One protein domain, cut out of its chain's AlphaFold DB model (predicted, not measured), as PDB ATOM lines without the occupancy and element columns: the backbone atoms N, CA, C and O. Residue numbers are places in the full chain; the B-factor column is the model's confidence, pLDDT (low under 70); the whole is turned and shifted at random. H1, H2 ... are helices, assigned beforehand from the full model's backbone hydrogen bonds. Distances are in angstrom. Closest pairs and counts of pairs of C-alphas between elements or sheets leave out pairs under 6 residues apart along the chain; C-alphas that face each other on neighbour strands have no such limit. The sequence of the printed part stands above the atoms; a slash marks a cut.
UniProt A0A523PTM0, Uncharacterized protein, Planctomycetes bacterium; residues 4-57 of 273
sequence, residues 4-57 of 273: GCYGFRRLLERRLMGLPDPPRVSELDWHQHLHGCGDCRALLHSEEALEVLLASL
ATOM      1  N   GLY A   4      16.818 -41.817 294.445       84.81
ATOM      2  CA  GLY A   4      16.764 -42.787 295.544       84.81
ATOM      3  C   GLY A   4      16.641 -44.246 295.087       84.81
ATOM      4  O   GLY A   4      17.312 -45.106 295.645       84.81
ATOM      5  N   CYS A   5      15.870 -44.536 294.031       91.75
ATOM      6  CA  CYS A   5      15.714 -45.904 293.516       91.75
ATOM      7  C   CYS A   5      17.011 -46.427 292.890       91.75
ATOM      8  O   CYS A   5      17.332 -47.601 293.022       91.75
ATOM      9  N   TYR A   6      17.762 -45.568 292.194       90.19
ATOM     10  CA  TYR A   6      19.046 -45.960 291.607       90.19
ATOM     11  C   TYR A   6      20.086 -46.269 292.691       90.19
ATOM     12  O   TYR A   6      20.779 -47.279 292.604       90.19
ATOM     13  N   GLY A   7      20.154 -45.429 293.732       89.50
ATOM     14  CA  GLY A   7      21.006 -45.680 294.895       89.50
ATOM     15  C   GLY A   7      20.653 -46.995 295.586       89.50
ATOM     16  O   GLY A   7      21.536 -47.816 295.811       89.50
ATOM     17  N   PHE A   8      19.360 -47.232 295.832       89.00
ATOM     18  CA  PHE A   8      18.871 -48.481 296.414       89.00
ATOM     19  C   PHE A   8      19.215 -49.705 295.554       89.00
ATOM     20  O   PHE A   8      19.739 -50.683 296.071       89.00
ATOM     21  N   ARG A   9      19.011 -49.640 294.231       90.25
ATOM     22  CA  ARG A   9      19.355 -50.747 293.319       90.25
ATOM     23  C   ARG A   9      20.839 -51.095 293.343       90.25
ATOM     24  O   ARG A   9      21.169 -52.268 293.383       90.25
ATOM     25  N   ARG A  10      21.723 -50.094 293.376       89.94
ATOM     26  CA  ARG A  10      23.167 -50.334 293.520       89.94
ATOM     27  C   ARG A  10      23.539 -50.963 294.861       89.94
ATOM     28  O   ARG A  10      24.497 -51.723 294.925       89.94
ATOM     29  N   LEU A  11      22.825 -50.619 295.931       88.69
ATOM     30  CA  LEU A  11      23.030 -51.237 297.243       88.69
ATOM     31  C   LEU A  11      22.569 -52.698 297.242       88.69
ATOM     32  O   LEU A  11      23.315 -53.557 297.698       88.69
ATOM     33  N   LEU A  12      21.396 -52.975 296.664       84.88
ATOM     34  CA  LEU A  12      20.872 -54.331 296.485       84.88
ATOM     35  C   LEU A  12      21.835 -55.199 295.666       84.88
ATOM     36  O   LEU A  12      22.200 -56.284 296.097       84.88
ATOM     37  N   GLU A  13      22.300 -54.682 294.529       87.50
ATOM     38  CA  GLU A  13      23.262 -55.349 293.648       87.50
ATOM     39  C   GLU A  13      24.561 -55.709 294.389       87.50
ATOM     40  O   GLU A  13      25.027 -56.842 294.308       87.50
ATOM     41  N   ARG A  14      25.112 -54.784 295.186       88.12
ATOM     42  CA  ARG A  14      26.300 -55.063 296.009       88.12
ATOM     43  C   ARG A  14      26.055 -56.165 297.036       88.12
ATOM     44  O   ARG A  14      26.916 -57.028 297.191       88.12
ATOM     45  N   ARG A  15      24.910 -56.136 297.723       83.88
ATOM     46  CA  ARG A  15      24.578 -57.123 298.758       83.88
ATOM     47  C   ARG A  15      24.380 -58.518 298.167       83.88
ATOM     48  O   ARG A  15      24.894 -59.478 298.727       83.88
ATOM     49  N   LEU A  16      23.719 -58.621 297.011       79.81
ATOM     50  CA  LEU A  16      23.565 -59.885 296.280       79.81
ATOM     51  C   LEU A  16      24.909 -60.444 295.785       79.81
ATOM     52  O   LEU A  16      25.089 -61.655 295.746       79.81
ATOM     53  N   MET A  17      25.880 -59.581 295.471       82.62
ATOM     54  CA  MET A  17      27.256 -59.996 295.154       82.62
ATOM     55  C   MET A  17      28.110 -60.336 296.392       82.62
ATOM     56  O   MET A  17      29.303 -60.598 296.254       82.62
ATOM     57  N   GLY A  18      27.548 -60.300 297.606       83.00
ATOM     58  CA  GLY A  18      28.286 -60.561 298.848       83.00
ATOM     59  C   GLY A  18      29.337 -59.498 299.189       83.00
ATOM     60  O   GLY A  18      30.208 -59.732 300.028       83.00
ATOM     61  N   LEU A  19      29.287 -58.326 298.546       84.81
ATOM     62  CA  LEU A  19      30.194 -57.223 298.852       84.81
ATOM     63  C   LEU A  19      29.814 -56.597 300.201       84.81
ATOM     64  O   LEU A  19      28.627 -56.478 300.510       84.81
ATOM     65  N   PRO A  20      30.794 -56.125 300.993       82.38
ATOM     66  CA  PRO A  20      30.516 -55.535 302.293       82.38
ATOM     67  C   PRO A  20      29.588 -54.322 302.162       82.38
ATOM     68  O   PRO A  20      29.804 -53.419 301.331       82.38
ATOM     69  N   ASP A  21      28.565 -54.317 303.017       78.31
ATOM     70  CA  ASP A  21      27.576 -53.253 303.087       78.31
ATOM     71  C   ASP A  21      28.241 -51.936 303.520       78.31
ATOM     72  O   ASP A  21      29.074 -51.909 304.434       78.31
ATOM     73  N   PRO A  22      27.899 -50.803 302.884       80.75
ATOM     74  CA  PRO A  22      28.351 -49.516 303.377       80.75
ATOM     75  C   PRO A  22      27.753 -49.269 304.774       80.75
ATOM     76  O   PRO A  22      26.586 -49.584 305.006       80.75
ATOM     77  N   PRO A  23      28.493 -48.617 305.689       76.00
ATOM     78  CA  PRO A  23      28.163 -48.510 307.120       76.00
ATOM     79  C   PRO A  23      26.928 -47.649 307.451       76.00
ATOM     80  O   PRO A  23      26.781 -47.173 308.572       76.00
ATOM     81  N   ARG A  24      26.074 -47.348 306.471       71.69
ATOM     82  CA  ARG A  24      24.998 -46.354 306.576       71.69
ATOM     83  C   ARG A  24      23.618 -46.867 306.221       71.69
ATOM     84  O   ARG A  24      22.684 -46.080 306.293       71.69
ATOM     85  N   VAL A  25      23.488 -48.114 305.793       77.31
ATOM     86  CA  VAL A  25      22.188 -48.632 305.387       77.31
ATOM     87  C   VAL A  25      21.740 -49.596 306.463       77.31
ATOM     88  O   VAL A  25      22.233 -50.717 306.543       77.31
ATOM     89  N   SER A  26      20.869 -49.112 307.342       84.69
ATOM     90  CA  SER A  26      20.233 -49.990 308.311       84.69
ATOM     91  C   SER A  26      19.224 -50.887 307.592       84.69
ATOM     92  O   SER A  26      18.680 -50.529 306.545       84.69
ATOM     93  N   GLU A  27      18.950 -52.055 308.160       82.25
ATOM     94  CA  GLU A  27      17.899 -52.954 307.673       82.25
ATOM     95  C   GLU A  27      16.527 -52.245 307.625       82.25
ATOM     96  O   GLU A  27      15.749 -52.413 306.688       82.25
ATOM     97  N   LEU A  28      16.277 -51.324 308.560       84.19
ATOM     98  CA  LEU A  28      15.085 -50.470 308.587       84.19
ATOM     99  C   LEU A  28      14.960 -49.555 307.356       84.19
ATOM    100  O   LEU A  28      13.856 -49.390 306.829       84.19
ATOM    101  N   ASP A  29      16.071 -49.006 306.853       87.56
ATOM    102  CA  ASP A  29      16.061 -48.156 305.655       87.56
ATOM    103  C   ASP A  29      15.643 -48.947 304.401       87.56
ATOM    104  O   ASP A  29      14.997 -48.398 303.500       87.56
ATOM    105  N   TRP A  30      15.962 -50.249 304.348       88.75
ATOM    106  CA  TRP A  30      15.535 -51.137 303.261       88.75
ATOM    107  C   TRP A  30      14.029 -51.329 303.258       88.75
ATOM    108  O   TRP A  30      13.374 -51.074 302.240       88.75
ATOM    109  N   HIS A  31      13.474 -51.739 304.399       90.19
ATOM    110  CA  HIS A  31      12.038 -51.957 304.533       90.19
ATOM    111  C   HIS A  31      11.266 -50.675 304.226       90.19
ATOM    112  O   HIS A  31      10.311 -50.701 303.445       90.19
ATOM    113  N   GLN A  32      11.725 -49.529 304.739       93.69
ATOM    114  CA  GLN A  32      11.089 -48.246 304.457       93.69
ATOM    115  C   GLN A  32      11.070 -47.928 302.952       93.69
ATOM    116  O   GLN A  32      10.034 -47.508 302.423       93.69
ATOM    117  N   HIS A  33      12.174 -48.160 302.233       93.25
ATOM    118  CA  HIS A  33      12.224 -47.928 300.788       93.25
ATOM    119  C   HIS A  33      11.313 -48.887 300.004       93.25
ATOM    120  O   HIS A  33      10.583 -48.443 299.115       93.25
ATOM    121  N   LEU A  34      11.313 -50.182 300.335       93.50
ATOM    122  CA  LEU A  34      10.476 -51.195 299.675       93.50
ATOM    123  C   LEU A  34       8.978 -50.970 299.918       93.50
ATOM    124  O   LEU A  34       8.152 -51.228 299.033       93.50
ATOM    125  N   HIS A  35       8.605 -50.427 301.077       94.44
ATOM    126  CA  HIS A  35       7.233 -49.991 301.337       94.44
ATOM    127  C   HIS A  35       6.844 -48.767 300.496       94.44
ATOM    128  O   HIS A  35       5.735 -48.729 299.960       94.44
ATOM    129  N   GLY A  36       7.757 -47.805 300.323       93.94
ATOM    130  CA  GLY A  36       7.504 -46.571 299.570       93.94
ATOM    131  C   GLY A  36       7.620 -46.684 298.044       93.94
ATOM    132  O   GLY A  36       7.082 -45.836 297.333       93.94
ATOM    133  N   CYS A  37       8.310 -47.700 297.518       96.00
ATOM    134  CA  CYS A  37       8.637 -47.811 296.094       96.00
ATOM    135  C   CYS A  37       8.165 -49.140 295.478       96.00
ATOM    136  O   CYS A  37       8.823 -50.174 295.609       96.00
ATOM    137  N   GLY A  38       7.054 -49.096 294.734       94.38
ATOM    138  CA  GLY A  38       6.485 -50.273 294.062       94.38
ATOM    139  C   GLY A  38       7.416 -50.919 293.027       94.38
ATOM    140  O   GLY A  38       7.498 -52.141 292.970       94.38
ATOM    141  N   ASP A  39       8.180 -50.123 292.271       92.00
ATOM    142  CA  ASP A  39       9.109 -50.639 291.252       92.00
ATOM    143  C   ASP A  39      10.250 -51.467 291.863       92.00
ATOM    144  O   ASP A  39      10.684 -52.458 291.282       92.00
ATOM    145  N   CYS A  40      10.770 -51.050 293.024       90.69
ATOM    146  CA  CYS A  40      11.826 -51.786 293.722       90.69
ATOM    147  C   CYS A  40      11.283 -53.074 294.349       90.69
ATOM    148  O   CYS A  40      11.968 -54.091 294.320       90.69
ATOM    149  N   ARG A  41      10.039 -53.058 294.845       94.12
ATOM    150  CA  ARG A  41       9.363 -54.259 295.350       94.12
ATOM    151  C   ARG A  41       9.110 -55.287 294.249       94.12
ATOM    152  O   ARG A  41       9.382 -56.462 294.439       94.12
ATOM    153  N   ALA A  42       8.626 -54.843 293.089       91.31
ATOM    154  CA  ALA A  42       8.408 -55.724 291.945       91.31
ATOM    155  C   ALA A  42       9.712 -56.383 291.465       91.31
ATOM    156  O   ALA A  42       9.702 -57.556 291.106       91.31
ATOM    157  N   LEU A  43      10.827 -55.641 291.493       90.81
ATOM    158  CA  LEU A  43      12.149 -56.186 291.183       90.81
ATOM    159  C   LEU A  43      12.568 -57.257 292.201       90.81
ATOM    160  O   LEU A  43      12.950 -58.346 291.790       90.81
ATOM    161  N   LEU A  44      12.444 -56.979 293.503       89.00
ATOM    162  CA  LEU A  44      12.787 -57.947 294.548       89.00
ATOM    163  C   LEU A  44      11.991 -59.250 294.390       89.00
ATOM    164  O   LEU A  44      12.584 -60.318 294.344       89.00
ATOM    165  N   HIS A  45      10.678 -59.161 294.169       90.00
ATOM    166  CA  HIS A  45       9.854 -60.343 293.912       90.00
ATOM    167  C   HIS A  45      10.270 -61.120 292.658       90.00
ATOM    168  O   HIS A  45      10.125 -62.338 292.621       90.00
ATOM    169  N   SER A  46      10.765 -60.445 291.615       89.44
ATOM    170  CA  SER A  46      11.276 -61.150 290.433       89.44
ATOM    171  C   SER A  46      12.593 -61.880 290.698       89.44
ATOM    172  O   SER A  46      12.791 -62.948 290.125       89.44
ATOM    173  N   GLU A  47      13.450 -61.346 291.571       89.19
ATOM    174  CA  GLU A  47      14.686 -62.013 292.003       89.19
ATOM    175  C   GLU A  47      14.370 -63.196 292.933       89.19
ATOM    176  O   GLU A  47      14.838 -64.299 292.684       89.19
ATOM    177  N   GLU A  48      13.474 -63.030 293.912       89.69
ATOM    178  CA  GLU A  48      12.993 -64.131 294.770       89.69
ATOM    179  C   GLU A  48      12.377 -65.265 293.931       89.69
ATOM    180  O   GLU A  48      12.652 -66.447 294.137       89.69
ATOM    181  N   ALA A  49      11.569 -64.919 292.922       91.31
ATOM    182  CA  ALA A  49      11.009 -65.902 292.000       91.31
ATOM    183  C   ALA A  49      12.091 -66.604 291.160       91.31
ATOM    184  O   ALA A  49      11.939 -67.784 290.831       91.31
ATOM    185  N   LEU A  50      13.169 -65.900 290.802       89.44
ATOM    186  CA  LEU A  50      14.315 -66.484 290.111       89.44
ATOM    187  C   LEU A  50      15.074 -67.452 291.025       89.44
ATOM    188  O   LEU A  50      15.411 -68.541 290.572       89.44
ATOM    189  N   GLU A  51      15.292 -67.105 292.292       87.44
ATOM    190  CA  GLU A  51      15.928 -67.985 293.279       87.44
ATOM    191  C   GLU A  51      15.128 -69.272 293.487       87.44
ATOM    192  O   GLU A  51      15.691 -70.363 293.407       87.44
ATOM    193  N   VAL A  52      13.804 -69.171 293.641       91.12
ATOM    194  CA  VAL A  52      12.916 -70.345 293.725       91.12
ATOM    195  C   VAL A  52      13.019 -71.204 292.464       91.12
ATOM    196  O   VAL A  52      13.086 -72.431 292.547       91.12
ATOM    197  N   LEU A  53      13.069 -70.580 291.283       91.25
ATOM    198  CA  LEU A  53      13.227 -71.306 290.027       91.25
ATOM    199  C   LEU A  53      14.583 -72.012 289.967       91.25
ATOM    200  O   LEU A  53      14.621 -73.192 289.627       91.25
ATOM    201  N   LEU A  54      15.674 -71.334 290.331       84.62
ATOM    202  CA  LEU A  54      17.018 -71.912 290.370       84.62
ATOM    203  C   LEU A  54      17.114 -73.068 291.370       84.62
ATOM    204  O   LEU A  54      17.700 -74.092 291.035       84.62
ATOM    205  N   ALA A  55      16.484 -72.947 292.539       89.06
ATOM    206  CA  ALA A  55      16.402 -74.014 293.534       89.06
ATOM    207  C   ALA A  55      15.560 -75.209 293.054       89.06
ATOM    208  O   ALA A  55      15.823 -76.348 293.428       89.06
ATOM    209  N   SER A  56      14.558 -74.968 292.201       90.50
ATOM    210  CA  SER A  56      13.737 -76.032 291.608       90.50
ATOM    211  C   SER A  56      14.417 -76.771 290.453       90.50
ATOM    212  O   SER A  56      13.940 -77.830 290.035       90.50
ATOM    213  N   LEU A  57      15.509 -76.225 289.902       90.31
ATOM    214  CA  LEU A  57      16.247 -76.907 288.848       90.31
ATOM    215  C   LEU A  57      16.879 -78.179 289.428       90.31
ATOM    216  O   LEU A  57      17.479 -78.134 290.502       90.31
TER     217      LEU A  57
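This is residues 4 to 57 of the 273 residues of an uncharacterized protein of Planctomycetes bacterium (UniProt A0A523PTM0). Two helices, H2 and the longer H3, meet near their ends in an open corner, and H1 comes near both of them there; residues 45 to 57, mostly the far part of H3, stick out as a single arm. A loop of residues 17 to 26 leads from H1 round to H2. The printed part has 54 residues with three named helices, H1, H2 and H3 along the chain, and no named strand; its class is all helix. It is only just compact, close to loose, with a radius of gyration of the C-alphas of 12.1 A, and spans 36 by 26 by 18 A.

H1, residues 4 to 16, is close to but not clearly touching H2, residues 27 to 36; their closest C-alphas, of Phe 8 and His 33, are 8.0 A apart. Their lines stand at a steep tilt of 48 degrees, opposite ways. H1 is also close to but not clearly touching H3, residues 38 to 56, with the closest C-alphas, of Cys 5 and Cys 40, 7.1 A apart. These two run the same way at a shallow tilt of 19 degrees. H2 and H3 only just touch, with 3 pairs of C-alphas within 8 A, and only at the corner by their link. Residues 40 to 41 alone of H3 touch H2; the closest C-alphas, of Leu 34 and Arg 41, are 5.4 A apart. Their lines stand at a steep tilt of 67 degrees, opposite ways. In H1, H2 and H3 every O i to N i+4 pair is within hydrogen-bond range.

H1 begins at C-alpha 4, (16.764, -42.787, 295.544), and measures 18.4 A from first to last C-alpha. H2 measures 14.6 A and begins at C-alpha 27, (17.899, -52.954, 307.673). H3 measures 26.9 A and ends at C-alpha 56, (13.737, -76.032, 291.608).

The two C-alphas farthest apart, of Arg 24 and Leu 57, are 36.4 A apart. The printed part has no cut; the link from H1 to H2 is short and that from H2 to H3 is tight. The mean pLDDT of the printed part is 87.8, and no printed residue is under 70.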